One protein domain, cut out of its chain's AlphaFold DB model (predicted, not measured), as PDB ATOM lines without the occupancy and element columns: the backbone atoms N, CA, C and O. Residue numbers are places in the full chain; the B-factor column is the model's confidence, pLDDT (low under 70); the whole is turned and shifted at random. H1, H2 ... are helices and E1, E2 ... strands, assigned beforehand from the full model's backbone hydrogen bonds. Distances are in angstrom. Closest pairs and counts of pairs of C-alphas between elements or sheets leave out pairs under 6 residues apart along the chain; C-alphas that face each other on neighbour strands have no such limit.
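This is residues 6 to 137 of the 146 residues of an uncharacterized protein of Photobacterium damselae (UniProt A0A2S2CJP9). Picture a long straight helix, H1, as a handle whose residues 6 to 21 stick out free, with its other end at a head built round a small, strongly twisted sheet. In the head, long loops and two very short helices, H2 and H3, accompany the sheet, whose strands run E1, E2, E3, E4 across it, all antiparallel. The printed part has 132 residues, with three named helices and four named strands in the order H1 E1 H2 H3 E2 E3 E4; the class is mixed, helices and strands, though only 61 residues are in named elements. The whole is only just compact, close to loose, with a radius of gyration of the C-alphas of 16.7 A, and elongated, spanning 57 by 37 by 25 A.

Start with H1, residues 6 to 36, which is on the sheet but only grazes it, with residues 32 to 36. Its closest C-alphas to E3, residues 116 to 121, are those of Phe 36 and Leu 120, 7.2 A apart. Next look at E1, residues 56 to 58, an edge strand antiparallel to E2, residues 107 to 113; there N 57 and O 108 are 3.1 A apart, within hydrogen-bond range. The pairing is staggered: E2 pairs with E1 over residues 107 to 109 and with E3 over 110 to 113. H2, residues 59 to 62, is on the sheet at a height of 6.4 A, over none of the strands; its closest C-alphas to E2 are those of Val 59 and Ser 107, 5.4 A apart. H3, residues 71 to 74, is not on the sheet, and is apart from H1 and H2. E2, E3 and E4, residues 128 to 133, form a meander, each strand the antiparallel neighbour of the one before, in two hairpins. Find N 118 and O 111 at 2.8 A, and N 119 and O 130 at 2.8 A, both within hydrogen-bond range. Every O i to N i+4 pair in H1 is within hydrogen-bond range; H2 and H3 are too short for such a pair.

Find C-alpha 6 at (201.133, 186.778, 186.742); from there H1 runs 44.7 A to C-alpha 36 at (245.507, 181.810, 185.652). E1, H2 and H3 follow, with 3, 4 and 4 residues. E2 measures 18.8 A, E3 15.5 A, and E4 17.1 A, ending at C-alpha 133 at (257.601, 194.394, 183.557).

The C-alphas farthest apart, those of Ser 6 and Lys 135, are 60.2 A apart. The printed part has no cut; the links H1 to E1 and H3 to E2 are long. Mean pLDDT of the printed part is 85.9, with residues 6 to 7, 67, 84 to 85, 92 and 102 to 105 under 70.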
ATOM      1  N   SER A   6     200.174 186.773 187.856       62.62
ATOM      2  CA  SER A   6     201.133 186.778 186.742       62.62
ATOM      3  C   SER A   6     202.384 187.602 187.063       62.62
ATOM      4  O   SER A   6     203.491 187.151 186.777       62.62
ATOM      5  N   LEU A   7     202.223 188.750 187.733       64.00
ATOM      6  CA  LEU A   7     203.334 189.604 188.155       64.00
ATOM      7  C   LEU A   7     204.203 188.892 189.199       64.00
ATOM      8  O   LEU A   7     205.423 188.883 189.077       64.00
ATOM      9  N   GLY A   8     203.579 188.211 190.169       71.62
ATOM     10  CA  GLY A   8     204.304 187.407 191.158       71.62
ATOM     11  C   GLY A   8     205.142 186.295 190.518       71.62
ATOM     12  O   GLY A   8     206.306 186.121 190.862       71.62
ATOM     13  N   ARG A   9     204.591 185.577 189.530       77.94
ATOM     14  CA  ARG A   9     205.321 184.527 188.796       77.94
ATOM     15  C   ARG A   9     206.473 185.078 187.953       77.94
ATOM     16  O   ARG A   9     207.548 184.488 187.960       77.94
ATOM     17  N   ALA A  10     206.272 186.202 187.264       79.94
ATOM     18  CA  ALA A  10     207.319 186.841 186.468       79.94
ATOM     19  C   ALA A  10     208.498 187.315 187.335       79.94
ATOM     20  O   ALA A  10     209.651 187.127 186.956       79.94
ATOM     21  N   VAL A  11     208.217 187.854 188.526       85.38
ATOM     22  CA  VAL A  11     209.252 188.261 189.487       85.38
ATOM     23  C   VAL A  11     210.069 187.060 189.965       85.38
ATOM     24  O   VAL A  11     211.293 187.116 189.935       85.38
ATOM     25  N   TRP A  12     209.428 185.951 190.343       86.94
ATOM     26  CA  TRP A  12     210.151 184.748 190.776       86.94
ATOM     27  C   TRP A  12     211.008 184.130 189.669       86.94
ATOM     28  O   TRP A  12     212.124 183.691 189.939       86.94
ATOM     29  N   LEU A  13     210.524 184.138 188.422       89.38
ATOM     30  CA  LEU A  13     211.318 183.707 187.271       89.38
ATOM     31  C   LEU A  13     212.535 184.615 187.061       89.38
ATOM     32  O   LEU A  13     213.640 184.109 186.893       89.38
ATOM     33  N   ALA A  14     212.356 185.936 187.129       88.50
ATOM     34  CA  ALA A  14     213.457 186.889 186.996       88.50
ATOM     35  C   ALA A  14     214.504 186.708 188.105       88.50
ATOM     36  O   ALA A  14     215.694 186.615 187.815       88.50
ATOM     37  N   VAL A  15     214.069 186.573 189.362       91.12
ATOM     38  CA  VAL A  15     214.960 186.302 190.500       91.12
ATOM     39  C   VAL A  15     215.713 184.987 190.303       91.12
ATOM     40  O   VAL A  15     216.929 184.951 190.477       91.12
ATOM     41  N   GLY A  16     215.022 183.923 189.886       90.50
ATOM     42  CA  GLY A  16     215.646 182.634 189.592       90.50
ATOM     43  C   GLY A  16     216.725 182.737 188.511       90.50
ATOM     44  O   GLY A  16     217.839 182.258 188.710       90.50
ATOM     45  N   VAL A  17     216.436 183.426 187.403       92.62
ATOM     46  CA  VAL A  17     217.408 183.667 186.321       92.62
ATOM     47  C   VAL A  17     218.606 184.475 186.822       92.62
ATOM     48  O   VAL A  17     219.747 184.113 186.532       92.62
ATOM     49  N   CYS A  18     218.381 185.523 187.618       89.94
ATOM     50  CA  CYS A  18     219.456 186.318 188.207       89.94
ATOM     51  C   CYS A  18     220.364 185.485 189.122       89.94
ATOM     52  O   CYS A  18     221.584 185.615 189.042       89.94
ATOM     53  N   ILE A  19     219.793 184.607 189.953       92.19
ATOM     54  CA  ILE A  19     220.562 183.717 190.834       92.19
ATOM     55  C   ILE A  19     221.399 182.740 190.006       92.19
ATOM     56  O   ILE A  19     222.597 182.613 190.249       92.19
ATOM     57  N   VAL A  20     220.800 182.087 189.005       93.06
ATOM     58  CA  VAL A  20     221.515 181.142 188.131       93.06
ATOM     59  C   VAL A  20     222.662 181.838 187.403       93.06
ATOM     60  O   VAL A  20     223.772 181.312 187.366       93.06
ATOM     61  N   TYR A  21     222.431 183.045 186.883       91.88
ATOM     62  CA  TYR A  21     223.476 183.837 186.241       91.88
ATOM     63  C   TYR A  21     224.597 184.218 187.220       91.88
ATOM     64  O   TYR A  21     225.779 184.082 186.900       91.88
ATOM     65  N   TYR A  22     224.254 184.665 188.430       90.69
ATOM     66  CA  TYR A  22     225.237 185.060 189.438       90.69
ATOM     67  C   TYR A  22     226.105 183.881 189.902       90.69
ATOM     68  O   TYR A  22     227.333 183.986 189.939       90.69
ATOM     69  N   VAL A  23     225.481 182.739 190.203       93.56
ATOM     70  CA  VAL A  23     226.184 181.516 190.612       93.56
ATOM     71  C   VAL A  23     227.033 180.974 189.460       93.56
ATOM     72  O   VAL A  23     228.212 180.685 189.655       93.56
ATOM     73  N   GLY A  24     226.468 180.896 188.250       94.38
ATOM     74  CA  GLY A  24     227.170 180.403 187.065       94.38
ATOM     75  C   GLY A  24     228.382 181.259 186.698       94.38
ATOM     76  O   GLY A  24     229.472 180.729 186.503       94.38
ATOM     77  N   SER A  25     228.227 182.584 186.676       93.12
ATOM     78  CA  SER A  25     229.336 183.498 186.377       93.12
ATOM     79  C   SER A  25     230.435 183.466 187.442       93.12
ATOM     80  O   SER A  25     231.611 183.493 187.096       93.12
ATOM     81  N   SER A  26     230.081 183.333 188.724       92.69
ATOM     82  CA  SER A  26     231.060 183.199 189.813       92.69
ATOM     83  C   SER A  26     231.848 181.888 189.722       92.69
ATOM     84  O   SER A  26     233.065 181.883 189.909       92.69
ATOM     85  N   LEU A  27     231.189 180.779 189.368       94.19
ATOM     86  CA  LEU A  27     231.856 179.496 189.137       94.19
ATOM     87  C   LEU A  27     232.837 179.576 187.959       94.19
ATOM     88  O   LEU A  27     233.990 179.172 188.094       94.19
ATOM     89  N   LEU A  28     232.400 180.117 186.820       94.81
ATOM     90  CA  LEU A  28     233.239 180.226 185.623       94.81
ATOM     91  C   LEU A  28     234.426 181.165 185.841       94.81
ATOM     92  O   LEU A  28     235.551 180.820 185.483       94.81
ATOM     93  N   TYR A  29     234.209 182.286 186.523       93.56
ATOM     94  CA  TYR A  29     235.294 183.177 186.918       93.56
ATOM     95  C   TYR A  29     236.284 182.496 187.875       93.56
ATOM     96  O   TYR A  29     237.492 182.630 187.716       93.56
ATOM     97  N   SER A  30     235.803 181.695 188.832       93.94
ATOM     98  CA  SER A  30     236.678 180.924 189.733       93.94
ATOM     99  C   SER A  30     237.574 179.942 188.968       93.94
ATOM    100  O   SER A  30     238.747 179.784 189.311       93.94
ATOM    101  N   ILE A  31     237.046 179.327 187.902       93.44
ATOM    102  CA  ILE A  31     237.808 178.458 186.996       93.44
ATOM    103  C   ILE A  31     238.880 179.260 186.249       93.44
ATOM    104  O   ILE A  31     240.008 178.790 186.118       93.44
ATOM    105  N   GLU A  32     238.565 180.464 185.772       93.12
ATOM    106  CA  GLU A  32     239.542 181.338 185.107       93.12
ATOM    107  C   GLU A  32     240.660 181.782 186.052       93.12
ATOM    108  O   GLU A  32     241.826 181.721 185.668       93.12
ATOM    109  N   VAL A  33     240.341 182.121 187.305       93.38
ATOM    110  CA  VAL A  33     241.349 182.431 188.333       93.38
ATOM    111  C   VAL A  33     242.239 181.213 188.614       93.38
ATOM    112  O   VAL A  33     243.459 181.346 188.680       93.38
ATOM    113  N   ALA A  34     241.668 180.009 188.731       94.06
ATOM    114  CA  ALA A  34     242.460 178.792 188.933       94.06
ATOM    115  C   ALA A  34     243.386 178.500 187.742       94.06
ATOM    116  O   ALA A  34     244.570 178.224 187.938       94.06
ATOM    117  N   ARG A  35     242.879 178.626 186.506       93.19
ATOM    118  CA  ARG A  35     243.676 178.484 185.275       93.19
ATOM    119  C   ARG A  35     244.792 179.513 185.198       93.19
ATOM    120  O   ARG A  35     245.909 179.162 184.832       93.19
ATOM    121  N   PHE A  36     244.508 180.753 185.582       93.81
ATOM    122  CA  PHE A  36     245.507 181.810 185.652       93.81
ATOM    123  C   PHE A  36     246.661 181.425 186.584       93.81
ATOM    124  O   PHE A  36     247.818 181.622 186.223       93.81
ATOM    125  N   TYR A  37     246.391 180.790 187.725       94.25
ATOM    126  CA  TYR A  37     247.438 180.278 188.620       94.25
ATOM    127  C   TYR A  37     248.004 178.900 188.237       94.25
ATOM    128  O   TYR A  37     248.926 178.430 188.896       94.25
ATOM    129  N   GLY A  38     247.494 178.253 187.186       92.44
ATOM    130  CA  GLY A  38     247.903 176.901 186.799       92.44
ATOM    131  C   GLY A  38     247.490 175.817 187.801       92.44
ATOM    132  O   GLY A  38     248.151 174.784 187.876       92.44
ATOM    133  N   LEU A  39     246.432 176.050 188.586       92.12
ATOM    134  CA  LEU A  39     245.959 175.113 189.606       92.12
ATOM    135  C   LEU A  39     244.974 174.082 189.053       92.12
ATOM    136  O   LEU A  39     244.251 174.327 188.083       92.12
ATOM    137  N   ASN A  40     244.896 172.942 189.738       88.31
ATOM    138  CA  ASN A  40     243.922 171.899 189.439       88.31
ATOM    139  C   ASN A  40     242.551 172.195 190.066       88.31
ATOM    140  O   ASN A  40     242.411 173.008 190.981       88.31
ATOM    141  N   ALA A  41     241.519 171.473 189.615       80.00
ATOM    142  CA  ALA A  41     240.143 171.648 190.095       80.00
ATOM    143  C   ALA A  41     239.985 171.462 191.619       80.00
ATOM    144  O   ALA A  41     239.105 172.071 192.220       80.00
ATOM    145  N   THR A  42     240.841 170.654 192.249       84.50
ATOM    146  CA  THR A  42     240.836 170.388 193.698       84.50
ATOM    147  C   THR A  42     241.362 171.547 194.543       84.50
ATOM    148  O   THR A  42     241.094 171.599 195.738       84.50
ATOM    149  N   GLU A  43     242.107 172.471 193.939       85.25
ATOM    150  CA  GLU A  43     242.736 173.617 194.612       85.25
ATOM    151  C   GLU A  43     241.980 174.927 194.337       85.25
ATOM    152  O   GLU A  43     242.286 175.977 194.909       85.25
ATOM    153  N   MET A  44     240.970 174.868 193.464       86.88
ATOM    154  CA  MET A  44     240.134 176.003 193.111       86.88
ATOM    155  C   MET A  44     239.320 176.474 194.318       86.88
ATOM    156  O   MET A  44     238.606 175.701 194.958       86.88
ATOM    157  N   LYS A  45     239.356 177.782 194.573       89.69
ATOM    158  CA  LYS A  45     238.452 178.442 195.516       89.69
ATOM    159  C   LYS A  45     237.328 179.130 194.755       89.69
ATOM    160  O   LYS A  45     237.568 179.787 193.744       89.69
ATOM    161  N   LEU A  46     236.104 178.992 195.260       89.88
ATOM    162  CA  LEU A  46     234.974 179.762 194.756       89.88
ATOM    163  C   LEU A  46     235.127 181.225 195.173       89.88
ATOM    164  O   LEU A  46     235.335 181.527 196.347       89.88
ATOM    165  N   THR A  47     234.989 182.124 194.209       88.56
ATOM    166  CA  THR A  47     234.980 183.571 194.412       88.56
ATOM    167  C   THR A  47     233.793 184.188 193.688       88.56
ATOM    168  O   THR A  47     233.429 183.721 192.604       88.56
ATOM    169  N   PRO A  48     233.206 185.270 194.226       89.50
ATOM    170  CA  PRO A  48     232.306 186.097 193.446       89.50
ATOM    171  C   PRO A  48     232.979 186.558 192.151       89.50
ATOM    172  O   PRO A  48     234.189 186.819 192.119       89.50
ATOM    173  N   ASN A  49     232.177 186.678 191.097       88.88
ATOM    174  CA  ASN A  49     232.639 187.151 189.799       88.88
ATOM    175  C   ASN A  49     233.351 188.518 189.924       88.88
ATOM    176  O   ASN A  49     232.763 189.478 190.424       88.88
ATOM    177  N   GLY A  50     234.618 188.591 189.500       85.00
ATOM    178  CA  GLY A  50     235.470 189.788 189.557       85.00
ATOM    179  C   GLY A  50     236.272 190.009 190.853       85.00
ATOM    180  O   GLY A  50     237.196 190.813 190.845       85.00
ATOM    181  N   LYS A  51     235.983 189.307 191.962       85.56
ATOM    182  CA  LYS A  51     236.616 189.581 193.279       85.56
ATOM    183  C   LYS A  51     237.997 188.939 193.490       85.56
ATOM    184  O   LYS A  51     238.710 189.346 194.401       85.56
ATOM    185  N   GLY A  52     238.376 187.981 192.647       83.94
ATOM    186  CA  GLY A  52     239.656 187.270 192.703       83.94
ATOM    187  C   GLY A  52     239.955 186.521 194.017       83.94
ATOM    188  O   GLY A  52     239.261 186.646 195.021       83.94
ATOM    189  N   TRP A  53     241.028 185.729 194.024       86.56
ATOM    190  CA  TRP A  53     241.658 185.196 195.241       86.56
ATOM    191  C   TRP A  53     243.152 184.940 195.003       86.56
ATOM    192  O   TRP A  53     243.653 185.099 193.886       86.56
ATOM    193  N   GLY A  54     243.865 184.547 196.061       87.50
ATOM    194  CA  GLY A  54     245.304 184.300 196.021       87.50
ATOM    195  C   GLY A  54     246.087 185.600 196.152       87.50
ATOM    196  O   GLY A  54     245.799 186.415 197.028       87.50
ATOM    197  N   ASN A  55     247.062 185.789 195.272       90.56
ATOM    198  CA  ASN A  55     247.837 187.015 195.189       90.56
ATOM    199  C   ASN A  55     246.978 188.125 194.578       90.56
ATOM    200  O   ASN A  55     246.652 188.095 193.394       90.56
ATOM    201  N   LEU A  56     246.600 189.107 195.393       90.81
ATOM    202  CA  LEU A  56     245.794 190.250 194.971       90.81
ATOM    203  C   LEU A  56     246.615 191.532 195.053       90.81
ATOM    204  O   LEU A  56     247.300 191.784 196.044       90.81
ATOM    205  N   ILE A  57     246.531 192.356 194.016       90.12
ATOM    206  CA  ILE A  57     247.201 193.655 193.951       90.12
ATOM    207  C   ILE A  57     246.220 194.707 193.481       90.12
ATOM    208  O   ILE A  57     245.306 194.414 192.710       90.12
ATOM    209  N   SER A  58     246.396 195.940 193.951       89.25
ATOM    210  CA  SER A  58     245.500 197.008 193.533       89.25
ATOM    211  C   SER A  58     245.661 197.311 192.045       89.25
ATOM    212  O   SER A  58     246.777 197.407 191.537       89.25
ATOM    213  N   VAL A  59     244.540 197.565 191.371       87.88
ATOM    214  CA  VAL A  59     244.484 197.972 189.955       87.88
ATOM    215  C   VAL A  59     245.238 199.279 189.689       87.88
ATOM    216  O   VAL A  59     245.611 199.567 188.556       87.88
ATOM    217  N   ARG A  60     245.542 200.050 190.745       87.19
ATOM    218  CA  ARG A  60     246.427 201.224 190.693       87.19
ATOM    219  C   ARG A  60     247.848 200.882 190.238       87.19
ATOM    220  O   ARG A  60     248.529 201.760 189.714       87.19
ATOM    221  N   ASP A  61     248.276 199.627 190.378       87.50
ATOM    222  CA  ASP A  61     249.545 199.145 189.822       87.50
ATOM    223  C   ASP A  61     249.593 199.255 188.289       87.50
ATOM    224  O   ASP A  61     250.666 199.396 187.713       87.50
ATOM    225  N   LEU A  62     248.425 199.242 187.642       87.75
ATOM    226  CA  LEU A  62     248.235 199.370 186.196       87.75
ATOM    227  C   LEU A  62     247.731 200.763 185.794       87.75
ATOM    228  O   LEU A  62     247.164 200.926 184.717       87.75
ATOM    229  N   GLN A  63     247.882 201.782 186.644       88.38
ATOM    230  CA  GLN A  63     247.525 203.153 186.268       88.38
ATOM    231  C   GLN A  63     248.287 203.570 185.001       88.38
ATOM    232  O   GLN A  63     249.487 203.308 184.908       88.38
ATOM    233  N   ALA A  64     247.619 204.293 184.101       84.69
ATOM    234  CA  ALA A  64     248.220 204.809 182.875       84.69
ATOM    235  C   ALA A  64     249.572 205.510 183.128       84.69
ATOM    236  O   ALA A  64     249.771 206.188 184.144       84.69
ATOM    237  N   SER A  65     250.521 205.313 182.214       80.56
ATOM    238  CA  SER A  65     251.861 205.911 182.280       80.56
ATOM    239  C   SER A  65     251.843 207.386 181.871       80.56
ATOM    240  O   SER A  65     252.661 208.176 182.346       80.56
ATOM    241  N   LYS A  66     250.873 207.779 181.037       76.88
ATOM    242  CA  LYS A  66     250.679 209.147 180.546       76.88
ATOM    243  C   LYS A  66     249.290 209.688 180.911       76.88
ATOM    244  O   LYS A  66     248.344 208.910 180.997       76.88
ATOM    245  N   PRO A  67     249.143 211.013 181.099       69.44
ATOM    246  CA  PRO A  67     247.853 211.636 181.402       69.44
ATOM    247  C   PRO A  67     246.939 211.768 180.173       69.44
ATOM    248  O   PRO A  67     245.725 211.866 180.323       69.44
ATOM    249  N   THR A  68     247.505 211.792 178.963       75.69
ATOM    250  CA  THR A  68     246.781 211.952 177.696       75.69
ATOM    251  C   THR A  68     247.470 211.160 176.586       75.69
ATOM    252  O   THR A  68     248.677 210.913 176.644       75.69
ATOM    253  N   GLY A  69     246.697 210.747 175.580       79.75
ATOM    254  CA  GLY A  69     247.190 210.000 174.424       79.75
ATOM    255  C   GLY A  69     246.189 208.960 173.932       79.75
ATOM    256  O   GLY A  69     245.067 208.855 174.428       79.75
ATOM    257  N   THR A  70     246.605 208.178 172.946       84.12
ATOM    258  CA  THR A  70     245.892 206.973 172.508       84.12
ATOM    259  C   THR A  70     245.999 205.866 173.563       84.12
ATOM    260  O   THR A  70     246.905 205.873 174.395       84.12
ATOM    261  N   ILE A  71     245.120 204.858 173.521       78.31
ATOM    262  CA  ILE A  71     245.158 203.713 174.460       78.31
ATOM    263  C   ILE A  71     246.540 203.032 174.473       78.31
ATOM    264  O   ILE A  71     247.021 202.605 175.521       78.31
ATOM    265  N   ASN A  72     247.210 202.978 173.320       81.12
ATOM    266  CA  ASN A  72     248.552 202.412 173.202       81.12
ATOM    267  C   ASN A  72     249.617 203.258 173.909       81.12
ATOM    268  O   ASN A  72     250.568 202.707 174.453       81.12
ATOM    269  N   GLU A  73     249.457 204.580 173.927       83.19
ATOM    270  CA  GLU A  73     250.374 205.492 174.613       83.19
ATOM    271  C   GLU A  73     250.119 205.544 176.118       83.19
ATOM    272  O   GLU A  73     251.067 205.637 176.892       83.19
ATOM    273  N   LEU A  74     248.849 205.474 176.526       84.31
ATOM    274  CA  LEU A  74     248.425 205.483 177.926       84.31
ATOM    275  C   LEU A  74     248.868 204.213 178.659       84.31
ATOM    276  O   LEU A  74     249.227 204.266 179.834       84.31
ATOM    277  N   CYS A  75     248.854 203.082 177.955       87.00
ATOM    278  CA  CYS A  75     249.144 201.764 178.503       87.00
ATOM    279  C   CYS A  75     250.420 201.144 177.931       87.00
ATOM    280  O   CYS A  75     250.517 199.922 177.893       87.00
ATOM    281  N   SER A  76     251.393 201.951 177.497       86.56
ATOM    282  CA  SER A  76     252.619 201.488 176.819       86.56
ATOM    283  C   SER A  76     253.349 200.348 177.533       86.56
ATOM    284  O   SER A  76     253.944 199.493 176.883       86.56
ATOM    285  N   ASP A  77     253.266 200.334 178.860       87.50
ATOM    286  CA  ASP A  77     254.037 199.452 179.738       87.50
ATOM    287  C   ASP A  77     253.310 198.135 180.040       87.50
ATOM    288  O   ASP A  77     253.894 197.191 180.570       87.50
ATOM    289  N   VAL A  78     252.033 198.061 179.673       88.94
ATOM    290  CA  VAL A  78     251.205 196.860 179.768       88.94
ATOM    291  C   VAL A  78     251.271 196.127 178.430       88.94
ATOM    292  O   VAL A  78     251.456 196.750 177.391       88.94
ATOM    293  N   THR A  79     251.121 194.814 178.404       90.25
ATOM    294  CA  THR A  79     251.036 194.003 177.183       90.25
ATOM    295  C   THR A  79     249.874 193.041 177.351       90.25
ATOM    296  O   THR A  79     249.799 192.386 178.389       90.25
ATOM    297  N   PRO A  80     248.934 192.957 176.404       89.12
ATOM    298  CA  PRO A  80     247.841 192.015 176.541       89.12
ATOM    299  C   PRO A  80     248.305 190.596 176.160       89.12
ATOM    300  O   PRO A  80     249.134 190.433 175.267       89.12
ATOM    301  N   ILE A  81     247.811 189.584 176.877       88.88
ATOM    302  CA  ILE A  81     248.220 188.177 176.718       88.88
ATOM    303  C   ILE A  81     247.117 187.352 176.055       88.88
ATOM    304  O   ILE A  81     247.386 186.597 175.127       88.88
ATOM    305  N   THR A  82     245.875 187.477 176.527       82.38
ATOM    306  CA  THR A  82     244.752 186.665 176.014       82.38
ATOM    307  C   THR A  82     243.947 187.330 174.908       82.38
ATOM    308  O   THR A  82     243.306 186.632 174.129       82.38
ATOM    309  N   GLN A  83     243.920 188.661 174.850       73.62
ATOM    310  CA  GLN A  83     243.160 189.409 173.848       73.62
ATOM    311  C   GLN A  83     244.097 190.319 173.059       73.62
ATOM    312  O   GLN A  83     244.985 190.926 173.635       73.62
ATOM    313  N   ASP A  84     243.858 190.508 171.763       67.19
ATOM    314  CA  ASP A  84     244.707 191.387 170.937       67.19
ATOM    315  C   ASP A  84     244.490 192.888 171.208       67.19
ATOM    316  O   ASP A  84     245.091 193.747 170.559       67.19
ATOM    317  N   HIS A  85     243.620 193.234 172.160       69.88
ATOM    318  CA  HIS A  85     243.293 194.612 172.497       69.88
ATOM    319  C   HIS A  85     243.547 194.930 173.971       69.88
ATOM    320  O   HIS A  85     243.392 194.109 174.875       69.88
ATOM    321  N   ARG A  86     243.939 196.184 174.202       76.19
ATOM    322  CA  ARG A  86     244.131 196.757 175.532       76.19
ATOM    323  C   ARG A  86     242.787 197.230 176.067       76.19
ATOM    324  O   ARG A  86     242.096 198.005 175.411       76.19
ATOM    325  N   SER A  87     242.450 196.804 177.275       77.56
ATOM    326  CA  SER A  87     241.282 197.298 178.000       77.56
ATOM    327  C   SER A  87     241.675 198.413 178.964       77.56
ATOM    328  O   SER A  87     242.666 198.269 179.681       77.56
ATOM    329  N   ILE A  88     240.871 199.473 179.027       81.75
ATOM    330  CA  ILE A  88     241.011 200.547 180.013       81.75
ATOM    331  C   ILE A  88     239.738 200.675 180.847       81.75
ATOM    332  O   ILE A  88     238.634 200.479 180.338       81.75
ATOM    333  N   SER A  89     239.890 201.038 182.114       83.19
ATOM    334  CA  SER A  89     238.792 201.495 182.964       83.19
ATOM    335  C   SER A  89     239.215 202.740 183.738       83.19
ATOM    336  O   SER A  89     240.389 203.118 183.770       83.19
ATOM    337  N   VAL A  90     238.239 203.415 184.332       80.44
ATOM    338  CA  VAL A  90     238.471 204.511 185.270       80.44
ATOM    339  C   VAL A  90     238.052 204.000 186.638       80.44
ATOM    340  O   VAL A  90     236.922 203.544 186.797       80.44
ATOM    341  N   ASN A  91     238.965 204.025 187.605       74.94
ATOM    342  CA  ASN A  91     238.637 203.612 188.965       74.94
ATOM    343  C   ASN A  91     237.770 204.668 189.679       74.94
ATOM    344  O   ASN A  91     237.567 205.774 189.178       74.94
ATOM    345  N   GLU A  92     237.314 204.363 190.895       69.44
ATOM    346  CA  GLU A  92     236.468 205.274 191.685       69.44
ATOM    347  C   GLU A  92     237.130 206.630 191.995       69.44
ATOM    348  O   GLU A  92     236.450 207.622 192.240       69.44
ATOM    349  N   SER A  93     238.464 206.701 191.959       71.81
ATOM    350  CA  SER A  93     239.236 207.934 192.166       71.81
ATOM    351  C   SER A  93     239.418 208.763 190.885       71.81
ATOM    352  O   SER A  93     240.193 209.718 190.890       71.81
ATOM    353  N   GLY A  94     238.768 208.393 189.776       75.75
ATOM    354  CA  GLY A  94     238.919 209.068 188.484       75.75
ATOM    355  C   GLY A  94     240.236 208.751 187.768       75.75
ATOM    356  O   GLY A  94     240.585 209.411 186.791       75.75
ATOM    357  N   ILE A  95     240.988 207.755 188.242       80.44
ATOM    358  CA  ILE A  95     242.278 207.370 187.677       80.44
ATOM    359  C   ILE A  95     242.063 206.340 186.573       80.44
ATOM    360  O   ILE A  95     241.455 205.293 186.795       80.44
ATOM    361  N   MET A  96     242.638 206.608 185.403       85.81
ATOM    362  CA  MET A  96     242.663 205.662 184.295       85.81
ATOM    363  C   MET A  96     243.629 204.507 184.579       85.81
ATOM    364  O   MET A  96     244.809 204.728 184.874       85.81
ATOM    365  N   VAL A  97     243.131 203.279 184.468       88.31
ATOM    366  CA  VAL A  97     243.890 202.043 184.654       88.31
ATOM    367  C   VAL A  97     243.823 201.177 183.398       88.31
ATOM    368  O   VAL A  97     242.801 201.089 182.722       88.31
ATOM    369  N   CYS A  98     244.938 200.530 183.087       89.06
ATOM    370  CA  CYS A  98     245.168 199.697 181.909       89.06
ATOM    371  C   CYS A  98     244.701 198.255 182.124       89.06
ATOM    372  O   CYS A  98     245.415 197.293 181.848       89.06
ATOM    373  N   CYS A  99     243.511 198.124 182.696       87.50
ATOM    374  CA  CYS A  99     242.886 196.877 183.093       87.50
ATOM    375  C   CYS A  99     241.382 197.107 183.073       87.50
ATOM    376  O   CYS A  99     240.924 198.103 183.623       87.50
ATOM    377  N   ALA A 100     240.597 196.227 182.453       83.56
ATOM    378  CA  ALA A 100     239.151 196.282 182.633       83.56
ATOM    379  C   ALA A 100     238.832 195.959 184.096       83.56
ATOM    380  O   ALA A 100     239.131 194.868 184.575       83.56
ATOM    381  N   THR A 101     238.206 196.893 184.795       76.94
ATOM    382  CA  THR A 101     237.692 196.686 186.149       76.94
ATOM    383  C   THR A 101     236.235 197.114 186.147       76.94
ATOM    384  O   THR A 101     235.860 198.044 185.432       76.94
ATOM    385  N   ASP A 102     235.394 196.441 186.923       68.81
ATOM    386  CA  ASP A 102     234.159 197.077 187.354       68.81
ATOM    387  C   ASP A 102     234.434 197.914 188.605       68.81
ATOM    388  O   ASP A 102     235.428 197.718 189.306       68.81
ATOM    389  N   ASN A 103     233.550 198.872 188.880       58.59
ATOM    390  CA  ASN A 103     233.690 199.805 190.002       58.59
ATOM    391  C   ASN A 103     233.773 199.099 191.373       58.59
ATOM    392  O   ASN A 103     234.062 199.739 192.367       58.59
ATOM    393  N   PHE A 104     233.523 197.789 191.449       52.97
ATOM    394  CA  PHE A 104     233.472 197.031 192.698       52.97
ATOM    395  C   PHE A 104     234.796 196.366 193.098       52.97
ATOM    396  O   PHE A 104     234.862 195.769 194.183       52.97
ATOM    397  N   ASN A 105     235.815 196.406 192.235       64.06
ATOM    398  CA  ASN A 105     237.052 195.656 192.425       64.06
ATOM    399  C   ASN A 105     238.280 196.564 192.312       64.06
ATOM    400  O   ASN A 105     238.774 196.865 191.228       64.06
ATOM    401  N   ASP A 106     238.803 196.944 193.478       77.38
ATOM    402  CA  ASP A 106     240.055 197.694 193.602       77.38
ATOM    403  C   ASP A 106     241.300 196.818 193.459       77.38
ATOM    404  O   ASP A 106     242.408 197.352 193.349       77.38
ATOM    405  N   SER A 107     241.134 195.493 193.471       87.12
ATOM    406  CA  SER A 107     242.214 194.514 193.398       87.12
ATOM    407  C   SER A 107     241.948 193.435 192.359       87.12
ATOM    408  O   SER A 107     240.820 192.965 192.231       87.12
ATOM    409  N   VAL A 108     243.008 192.994 191.689       90.25
ATOM    410  CA  VAL A 108     242.983 191.913 190.698       90.25
ATOM    411  C   VAL A 108     243.961 190.799 191.076       90.25
ATOM    412  O   VAL A 108     244.999 191.087 191.687       90.25
ATOM    413  N   PRO A 109     243.664 189.535 190.717       92.69
ATOM    414  CA  PRO A 109     244.632 188.447 190.782       92.69
ATOM    415  C   PRO A 109     245.884 188.771 189.975       92.69
ATOM    416  O   PRO A 109     245.788 189.266 188.850       92.69
ATOM    417  N   PHE A 110     247.052 188.454 190.526       93.75
ATOM    418  CA  PHE A 110     248.322 188.624 189.833       93.75
ATOM    419  C   PHE A 110     249.294 187.479 190.125       93.75
ATOM    420  O   PHE A 110     249.199 186.797 191.142       93.75
ATOM    421  N   LYS A 111     250.269 187.286 189.241       93.75
ATOM    422  CA  LYS A 111     251.396 186.365 189.442       93.75
ATOM    423  C   LYS A 111     252.647 186.929 188.783       93.75
ATOM    424  O   LYS A 111     252.549 187.603 187.762       93.75
ATOM    425  N   ASP A 112     253.812 186.611 189.328       93.81
ATOM    426  CA  ASP A 112     255.093 187.024 188.756       93.81
ATOM    427  C   ASP A 112     255.720 185.835 188.010       93.81
ATOM    428  O   ASP A 112     255.896 184.758 188.577       93.81
ATOM    429  N   VAL A 113     256.035 186.013 186.724       91.94
ATOM    430  CA  VAL A 113     256.600 184.985 185.835       91.94
ATOM    431  C   VAL A 113     257.710 185.615 184.995       91.94
ATOM    432  O   VAL A 113     257.488 186.604 184.306       91.94
ATOM    433  N   ASN A 114     258.923 185.056 185.036       91.88
ATOM    434  CA  ASN A 114     260.054 185.475 184.187       91.88
ATOM    435  C   ASN A 114     260.350 186.996 184.191       91.88
ATOM    436  O   ASN A 114     260.690 187.579 183.165       91.88
ATOM    437  N   GLY A 115     260.208 187.665 185.343       90.19
ATOM    438  CA  GLY A 115     260.448 189.111 185.463       90.19
ATOM    439  C   GLY A 115     259.296 190.005 184.973       90.19
ATOM    440  O   GLY A 115     259.433 191.233 184.975       90.19
ATOM    441  N   GLN A 116     258.172 189.406 184.584       93.06
ATOM    442  CA  GLN A 116     256.911 190.069 184.258       93.06
ATOM    443  C   GLN A 116     255.894 189.800 185.367       93.06
ATOM    444  O   GLN A 116     255.831 188.696 185.904       93.06
ATOM    445  N   ARG A 117     255.075 190.796 185.695       93.88
ATOM    446  CA  ARG A 117     253.872 190.609 186.502       93.88
ATOM    447  C   ARG A 117     252.688 190.463 185.568       93.88
ATOM    448  O   ARG A 117     252.454 191.331 184.736       93.88
ATOM    449  N   HIS A 118     251.963 189.368 185.705       94.19
ATOM    450  CA  HIS A 118     250.733 189.074 184.987       94.19
ATOM    451  C   HIS A 118     249.545 189.416 185.882       94.19
ATOM    452  O   HIS A 118     249.616 189.204 187.090       94.19
ATOM    453  N   TYR A 119     248.453 189.890 185.295       92.81
ATOM    454  CA  TYR A 119     247.228 190.295 185.979       92.81
ATOM    455  C   TYR A 119     246.035 189.697 185.262       92.81
ATOM    456  O   TYR A 119     245.977 189.742 184.035       92.81
ATOM    457  N   LEU A 120     245.062 189.207 186.023       92.56
ATOM    458  CA  LEU A 120     243.776 188.783 185.488       92.56
ATOM    459  C   LEU A 120     242.744 189.894 185.698       92.56
ATOM    460  O   LEU A 120     242.204 190.075 186.788       92.56
ATOM    461  N   CYS A 121     242.487 190.646 184.636       90.25
ATOM    462  CA  CYS A 121     241.542 191.751 184.595       90.25
ATOM    463  C   CYS A 121     240.119 191.281 184.293       90.25
ATOM    464  O   CYS A 121     239.895 190.273 183.621       90.25
ATOM    465  N   GLY A 122     239.151 192.085 184.720       89.12
ATOM    466  CA  GLY A 122     237.747 191.919 184.391       89.12
ATOM    467  C   GLY A 122     237.052 190.815 185.181       89.12
ATOM    468  O   GLY A 122     237.467 190.398 186.262       89.12
ATOM    469  N   LYS A 123     235.933 190.374 184.618       89.44
ATOM    470  CA  LYS A 123     235.025 189.387 185.193       89.44
ATOM    471  C   LYS A 123     234.507 188.495 184.081       89.44
ATOM    472  O   LYS A 123     234.464 188.936 182.935       89.44
ATOM    473  N   TRP A 124     234.075 187.282 184.392       90.12
ATOM    474  CA  TRP A 124     233.499 186.407 183.376       90.12
ATOM    475  C   TRP A 124     232.212 187.043 182.815       90.12
ATOM    476  O   TRP A 124     231.401 187.533 183.616       90.12
ATOM    477  N   PRO A 125     231.984 187.064 181.483       89.50
ATOM    478  CA  PRO A 125     232.720 186.379 180.405       89.50
ATOM    479  C   PRO A 125     233.804 187.222 179.703       89.50
ATOM    480  O   PRO A 125     234.266 186.866 178.624       89.50
ATOM    481  N   THR A 126     234.172 188.372 180.257       88.31
ATOM    482  CA  THR A 126     235.077 189.353 179.640       88.31
ATOM    483  C   THR A 126     236.408 189.457 180.388       88.31
ATOM    484  O   THR A 126     236.952 190.554 180.526       88.31
ATOM    485  N   THR A 127     236.918 188.355 180.940       89.25
ATOM    486  CA  THR A 127     238.238 188.356 181.578       89.25
ATOM    487  C   THR A 127     239.346 188.534 180.553       89.25
ATOM    488  O   THR A 127     239.245 188.039 179.429       89.25
ATOM    489  N   ASN A 128     240.426 189.197 180.955       90.88
ATOM    490  CA  ASN A 128     241.605 189.382 180.121       90.88
ATOM    491  C   ASN A 128     242.874 189.320 180.971       90.88
ATOM    492  O   ASN A 128     242.970 189.987 181.997       90.88
ATOM    493  N   GLU A 129     243.856 188.544 180.539       92.44
ATOM    494  CA  GLU A 129     245.199 188.547 181.088       92.44
ATOM    495  C   GLU A 129     246.053 189.620 180.409       92.44
ATOM    496  O   GLU A 129     246.131 189.708 179.179       92.44
ATOM    497  N   VAL A 130     246.723 190.425 181.225       92.25
ATOM    498  CA  VAL A 130     247.707 191.416 180.787       92.25
ATOM    499  C   VAL A 130     248.986 191.257 181.596       92.25
ATOM    500  O   VAL A 130     248.955 190.752 182.714       92.25
ATOM    501  N   SER A 131     250.117 191.706 181.066       93.19
ATOM    502  CA  SER A 131     251.407 191.665 181.750       93.19
ATOM    503  C   SER A 131     252.100 193.020 181.744       93.19
ATOM    504  O   SER A 131     251.974 193.764 180.774       93.19
ATOM    505  N   GLN A 132     252.889 193.322 182.772       92.94
ATOM    506  CA  GLN A 132     253.832 194.440 182.760       92.94
ATOM    507  C   GLN A 132     255.189 194.028 183.349       92.94
ATOM    508  O   GLN A 132     255.232 193.170 184.238       92.94
ATOM    509  N   PRO A 133     256.309 194.642 182.931       92.06
ATOM    510  CA  PRO A 133     257.601 194.394 183.557       92.06
ATOM    511  C   PRO A 133     257.571 194.757 185.044       92.06
ATOM    512  O   PRO A 133     257.152 195.855 185.406       92.06
ATOM    513  N   ILE A 134     258.104 193.895 185.920       89.00
ATOM    514  CA  ILE A 134     258.081 194.132 187.381       89.00
ATOM    515  C   ILE A 134     258.760 195.461 187.755       89.00
ATOM    516  O   ILE A 134     258.363 196.122 188.708       89.00
ATOM    517  N   LYS A 135     259.759 195.898 186.978       86.94
ATOM    518  CA  LYS A 135     260.455 197.180 187.186       86.94
ATOM    519  C   LYS A 135     259.559 198.411 186.994       86.94
ATOM    520  O   LYS A 135     259.904 199.469 187.508       86.94
ATOM    521  N   LEU A 136     258.465 198.275 186.244       83.38
ATOM    522  CA  LEU A 136     257.498 199.340 185.958       83.38
ATOM    523  C   LEU A 136     256.281 199.290 186.894       83.38
ATOM    524  O   LEU A 136     255.496 200.235 186.919       83.38
ATOM    525  N   SER A 137     256.160 198.234 187.706       82.94
ATOM    526  CA  SER A 137     255.137 198.141 188.744       82.94
ATOM    527  C   SER A 137     255.272 199.299 189.737       82.94
ATOM    528  O   SER A 137     256.346 199.577 190.282       82.94
TER     529      SER A 137